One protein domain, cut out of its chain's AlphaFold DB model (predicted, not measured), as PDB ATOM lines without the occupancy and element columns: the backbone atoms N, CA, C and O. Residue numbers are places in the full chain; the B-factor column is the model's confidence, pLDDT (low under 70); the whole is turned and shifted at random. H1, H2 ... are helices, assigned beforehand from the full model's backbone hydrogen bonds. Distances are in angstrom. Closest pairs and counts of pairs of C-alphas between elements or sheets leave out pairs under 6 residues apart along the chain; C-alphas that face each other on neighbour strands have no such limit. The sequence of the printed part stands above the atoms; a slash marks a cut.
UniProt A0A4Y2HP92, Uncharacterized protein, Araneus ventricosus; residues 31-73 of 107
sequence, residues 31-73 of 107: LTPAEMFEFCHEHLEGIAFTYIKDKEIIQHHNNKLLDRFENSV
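Overview. This is residues 31 to 73 of the 107 residues of an uncharacterized protein of Araneus ventricosus (UniProt A0A4Y2HP92). Two helices stand away from each other: the short H1 lies at one end, a long link turns beyond it and folds back past H1, and the longer H2 sticks out as a free arm at the other end. The printed part has 43 residues, with two named helices in the order H1, H2 and no named strand, and its class is all helix. It is extended, with a radius of gyration of the C-alphas of 14.3 A, and elongated, spanning 40 by 23 by 19 A.

Along the chain. H1 is residues 33 to 43, beginning at C-alpha 33 (-20.363, -20.468, 21.219) and 15.2 A long from first to last C-alpha. H2 is residues 55 to 70, 22.1 A long, ending at C-alpha 70 (3.980, -15.481, 29.472).

Arrangement. H1 and H2 are apart. Residues 42 to 47 stand free, and so do residues 54 to 73, of which 55 to 70 belong to H2. In H1 and H2 every O i to N i+4 pair is within hydrogen-bond range.

Size, cuts and confidence. The two C-alphas farthest apart, those of Glu 42 and Val 73, are 40.9 A apart. The link from H1 to H2, 11 residues, is long. The printed part has no cut, and no printed residue is under 70 in pLDDT.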
ATOM      1  N   LEU A  31     -22.257 -19.875  14.470       88.00
ATOM      2  CA  LEU A  31     -21.418 -18.672  14.456       88.00
ATOM      3  C   LEU A  31     -21.020 -18.232  15.861       88.00
ATOM      4  O   LEU A  31     -20.033 -17.516  16.037       88.00
ATOM      5  N   THR A  32     -21.770 -18.665  16.870       90.44
ATOM      6  CA  THR A  32     -21.533 -18.309  18.265       90.44
ATOM      7  C   THR A  32     -21.291 -19.541  19.140       90.44
ATOM      8  O   THR A  32     -21.835 -20.618  18.887       90.44
ATOM      9  N   PRO A  33     -20.522 -19.398  20.235       90.38
ATOM     10  CA  PRO A  33     -20.363 -20.468  21.219       90.38
ATOM     11  C   PRO A  33     -21.687 -20.937  21.840       90.38
ATOM     12  O   PRO A  33     -21.799 -22.093  22.232       90.38
ATOM     13  N   ALA A  34     -22.682 -20.046  21.929       92.00
ATOM     14  CA  ALA A  34     -24.013 -20.390  22.416       92.00
ATOM     15  C   ALA A  34     -24.741 -21.314  21.429       92.00
ATOM     16  O   ALA A  34     -25.194 -22.378  21.830       92.00
ATOM     17  N   GLU A  35     -24.771 -20.968  20.140       92.31
ATOM     18  CA  GLU A  35     -25.329 -21.840  19.093       92.31
ATOM     19  C   GLU A  35     -24.604 -23.189  19.033       92.31
ATOM     20  O   GLU A  35     -25.234 -24.219  18.824       92.31
ATOM     21  N   MET A  36     -23.284 -23.197  19.259       93.12
ATOM     22  CA  MET A  36     -22.501 -24.432  19.308       93.12
ATOM     23  C   MET A  36     -22.933 -25.315  20.473       93.12
ATOM     24  O   MET A  36     -23.061 -26.526  20.313       93.12
ATOM     25  N   PHE A  37     -23.145 -24.712  21.643       94.88
ATOM     26  CA  PHE A  37     -23.623 -25.427  22.815       94.88
ATOM     27  C   PHE A  37     -25.009 -26.029  22.575       94.88
ATOM     28  O   PHE A  37     -25.167 -27.222  22.817       94.88
ATOM     29  N   GLU A  38     -25.965 -25.250  22.062       93.94
ATOM     30  CA  GLU A  38     -27.321 -25.744  21.782       93.94
ATOM     31  C   GLU A  38     -27.290 -26.882  20.760       93.94
ATOM     32  O   GLU A  38     -27.820 -27.960  21.017       93.94
ATOM     33  N   PHE A  39     -26.560 -26.710  19.652       93.50
ATOM     34  CA  PHE A  39     -26.413 -27.758  18.644       93.50
ATOM     35  C   PHE A  39     -25.864 -29.056  19.245       93.50
ATOM     36  O   PHE A  39     -26.429 -30.130  19.034       93.50
ATOM     37  N   CYS A  40     -24.774 -28.967  20.009       94.25
ATOM     38  CA  CYS A  40     -24.165 -30.125  20.651       94.25
ATOM     39  C   CYS A  40     -25.100 -30.768  21.679       94.25
ATOM     40  O   CYS A  40     -25.184 -31.990  21.740       94.25
ATOM     41  N   HIS A  41     -25.799 -29.964  22.474       92.69
ATOM     42  CA  HIS A  41     -26.715 -30.459  23.492       92.69
ATOM     43  C   HIS A  41     -27.913 -31.197  22.883       92.69
ATOM     44  O   HIS A  41     -28.320 -32.231  23.406       92.69
ATOM     45  N   GLU A  42     -28.443 -30.695  21.768       93.62
ATOM     46  CA  GLU A  42     -29.590 -31.279  21.071       93.62
ATOM     47  C   GLU A  42     -29.232 -32.525  20.249       93.62
ATOM     48  O   GLU A  42     -30.047 -33.440  20.147       93.62
ATOM     49  N   HIS A  43     -28.039 -32.573  19.646       93.50
ATOM     50  CA  HIS A  43     -27.712 -33.574  18.620       93.50
ATOM     51  C   HIS A  43     -26.662 -34.607  19.046       93.50
ATOM     52  O   HIS A  43     -26.517 -35.629  18.372       93.50
ATOM     53  N   LEU A  44     -25.896 -34.362  20.113       94.06
ATOM     54  CA  LEU A  44     -24.825 -35.259  20.557       94.06
ATOM     55  C   LEU A  44     -25.192 -35.920  21.887       94.06
ATOM     56  O   LEU A  44     -25.052 -35.345  22.965       94.06
ATOM     57  N   GLU A  45     -25.614 -37.178  21.803       93.25
ATOM     58  CA  GLU A  45     -25.945 -37.988  22.973       93.25
ATOM     59  C   GLU A  45     -24.689 -38.541  23.671       93.25
ATOM     60  O   GLU A  45     -23.671 -38.841  23.047       93.25
ATOM     61  N   GLY A  46     -24.763 -38.706  24.995       93.06
ATOM     62  CA  GLY A  46     -23.699 -39.328  25.793       93.06
ATOM     63  C   GLY A  46     -22.504 -38.425  26.129       93.06
ATOM     64  O   GLY A  46     -21.574 -38.884  26.791       93.06
ATOM     65  N   ILE A  47     -22.527 -37.148  25.729       94.31
ATOM     66  CA  ILE A  47     -21.500 -36.156  26.069       94.31
ATOM     67  C   ILE A  47     -22.136 -35.024  26.879       94.31
ATOM     68  O   ILE A  47     -23.123 -34.419  26.469       94.31
ATOM     69  N   ALA A  48     -21.555 -34.717  28.039       93.25
ATOM     70  CA  ALA A  48     -21.968 -33.570  28.837       93.25
ATOM     71  C   ALA A  48     -21.304 -32.295  28.302       93.25
ATOM     72  O   ALA A  48     -20.081 -32.157  28.347       93.25
ATOM     73  N   PHE A  49     -22.114 -31.350  27.832       93.50
ATOM     74  CA  PHE A  49     -21.655 -30.021  27.441       93.50
ATOM     75  C   PHE A  49     -21.922 -29.023  28.568       93.50
ATOM     76  O   PHE A  49     -22.904 -29.129  29.300       93.50
ATOM     77  N   THR A  50     -21.050 -28.031  28.727       92.50
ATOM     78  CA  THR A  50     -21.241 -26.938  29.689       92.50
ATOM     79  C   THR A  50     -20.918 -25.621  29.009       92.50
ATOM     80  O   THR A  50     -19.856 -25.480  28.406       92.50
ATOM     81  N   TYR A  51     -21.823 -24.650  29.129       93.50
ATOM     82  CA  TYR A  51     -21.627 -23.307  28.600       93.50
ATOM     83  C   TYR A  51     -21.513 -22.286  29.731       93.50
ATOM     84  O   TYR A  51     -22.432 -22.103  30.529       93.50
ATOM     85  N   ILE A  52     -20.363 -21.617  29.801       92.88
ATOM     86  CA  ILE A  52     -20.062 -20.615  30.824       92.88
ATOM     87  C   ILE A  52     -20.411 -19.236  30.260       92.88
ATOM     88  O   ILE A  52     -19.797 -18.793  29.292       92.88
ATOM     89  N   LYS A  53     -21.392 -18.555  30.868       91.25
ATOM     90  CA  LYS A  53     -21.814 -17.185  30.495       91.25
ATOM     91  C   LYS A  53     -21.212 -16.099  31.388       91.25
ATOM     92  O   LYS A  53     -21.254 -14.920  31.040       91.25
ATOM     93  N   ASP A  54     -20.697 -16.491  32.547       93.56
ATOM     94  CA  ASP A  54     -20.185 -15.569  33.552       93.56
ATOM     95  C   ASP A  54     -18.879 -14.918  33.073       93.56
ATOM     96  O   ASP A  54     -17.857 -15.583  32.873       93.56
ATOM     97  N   LYS A  55     -18.930 -13.598  32.880       91.25
ATOM     98  CA  LYS A  55     -17.801 -12.812  32.375       91.25
ATOM     99  C   LYS A  55     -16.630 -12.783  33.350       91.25
ATOM    100  O   LYS A  55     -15.492 -12.746  32.893       91.25
ATOM    101  N   GLU A  56     -16.882 -12.806  34.653       87.44
ATOM    102  CA  GLU A  56     -15.827 -12.794  35.665       87.44
ATOM    103  C   GLU A  56     -15.086 -14.128  35.672       87.44
ATOM    104  O   GLU A  56     -13.854 -14.150  35.678       87.44
ATOM    105  N   ILE A  57     -15.818 -15.241  35.555       91.56
ATOM    106  CA  ILE A  57     -15.220 -16.577  35.426       91.56
ATOM    107  C   ILE A  57     -14.374 -16.662  34.153       91.56
ATOM    108  O   ILE A  57     -13.226 -17.109  34.214       91.56
ATOM    109  N   ILE A  58     -14.908 -16.203  33.015       92.31
ATOM    110  CA  ILE A  58     -14.184 -16.178  31.735       92.31
ATOM    111  C   ILE A  58     -12.918 -15.327  31.856       92.31
ATOM    112  O   ILE A  58     -11.836 -15.776  31.480       92.31
ATOM    113  N   GLN A  59     -13.023 -14.121  32.416       94.62
ATOM    114  CA  GLN A  59     -11.892 -13.207  32.543       94.62
ATOM    115  C   GLN A  59     -10.810 -13.763  33.467       94.62
ATOM    116  O   GLN A  59      -9.630 -13.747  33.122       94.62
ATOM    117  N   HIS A  60     -11.196 -14.289  34.627       94.00
ATOM    118  CA  HIS A  60     -10.261 -14.905  35.559       94.00
ATOM    119  C   HIS A  60      -9.544 -16.105  34.922       94.00
ATOM    120  O   HIS A  60      -8.336 -16.273  35.101       94.00
ATOM    121  N   HIS A  61     -10.257 -16.917  34.136       93.06
ATOM    122  CA  HIS A  61      -9.646 -18.029  33.414       93.06
ATOM    123  C   HIS A  61      -8.683 -17.545  32.321       93.06
ATOM    124  O   HIS A  61      -7.573 -18.065  32.217       93.06
ATOM    125  N   ASN A  62      -9.060 -16.513  31.564       93.31
ATOM    126  CA  ASN A  62      -8.201 -15.899  30.551       93.31
ATOM    127  C   ASN A  62      -6.921 -15.327  31.160       93.31
ATOM    128  O   ASN A  62      -5.844 -15.584  30.634       93.31
ATOM    129  N   ASN A  63      -7.007 -14.635  32.297       95.25
ATOM    130  CA  ASN A  63      -5.830 -14.109  32.989       95.25
ATOM    131  C   ASN A  63      -4.872 -15.236  33.408       95.25
ATOM    132  O   ASN A  63      -3.667 -15.125  33.205       95.25
ATOM    133  N   LYS A  64      -5.398 -16.355  33.926       95.06
ATOM    134  CA  LYS A  64      -4.580 -17.540  34.240       95.06
ATOM    135  C   LYS A  64      -3.940 -18.168  33.003       95.06
ATOM    136  O   LYS A  64      -2.840 -18.700  33.096       95.06
ATOM    137  N   LEU A  65      -4.633 -18.172  31.866       93.88
ATOM    138  CA  LEU A  65      -4.071 -18.680  30.615       93.88
ATOM    139  C   LEU A  65      -2.964 -17.765  30.092       93.88
ATOM    140  O   LEU A  65      -1.923 -18.273  29.688       93.88
ATOM    141  N   LEU A  66      -3.165 -16.448  30.137       95.62
ATOM    142  CA  LEU A  66      -2.152 -15.464  29.754       95.62
ATOM    143  C   LEU A  66      -0.883 -15.628  30.591       95.62
ATOM    144  O   LEU A  66       0.188 -15.797  30.019       95.62
ATOM    145  N   ASP A  67      -1.020 -15.721  31.913       95.38
ATOM    146  CA  ASP A  67       0.100 -15.966  32.827       95.38
ATOM    147  C   ASP A  67       0.869 -17.256  32.483       95.38
ATOM    148  O   ASP A  67       2.098 -17.266  32.435       95.38
ATOM    149  N   ARG A  68       0.161 -18.342  32.143       91.88
ATOM    150  CA  ARG A  68       0.802 -19.593  31.699       91.88
ATOM    151  C   ARG A  68       1.594 -19.426  30.411       91.88
ATOM    152  O   ARG A  68       2.624 -20.074  30.274       91.88
ATOM    153  N   PHE A  69       1.109 -18.628  29.461       90.75
ATOM    154  CA  PHE A  69       1.822 -18.393  28.206       90.75
ATOM    155  C   PHE A  69       3.044 -17.503  28.415       90.75
ATOM    156  O   PHE A  69       4.120 -17.839  27.922       90.75
ATOM    157  N   GLU A  70       2.895 -16.420  29.174       93.88
ATOM    158  CA  GLU A  70       3.980 -15.481  29.472       93.88
ATOM    159  C   GLU A  70       5.111 -16.143  30.261       93.88
ATOM    160  O   GLU A  70       6.281 -15.929  29.952       93.88
ATOM    161  N   ASN A  71       4.771 -17.012  31.215       91.56
ATOM    162  CA  ASN A  71       5.743 -17.729  32.039       91.56
ATOM    163  C   ASN A  71       6.132 -19.107  31.476       91.56
ATOM    164  O   ASN A  71       6.824 -19.875  32.148       91.56
ATOM    165  N   SER A  72       5.684 -19.466  30.267       88.12
ATOM    166  CA  SER A  72       6.039 -20.759  29.674       88.12
ATOM    167  C   SER A  72       7.498 -20.792  29.219       88.12
ATOM    168  O   SER A  72       8.011 -19.848  28.619       88.12
ATOM    169  N   VAL A  73       8.163 -21.925  29.458       86.62
ATOM    170  CA  VAL A  73       9.533 -22.172  28.997       86.62
ATOM    171  C   VAL A  73       9.518 -23.274  27.945       86.62
ATOM    172  O   VAL A  73       8.982 -24.363  28.155       86.62
TER     173      VAL A  73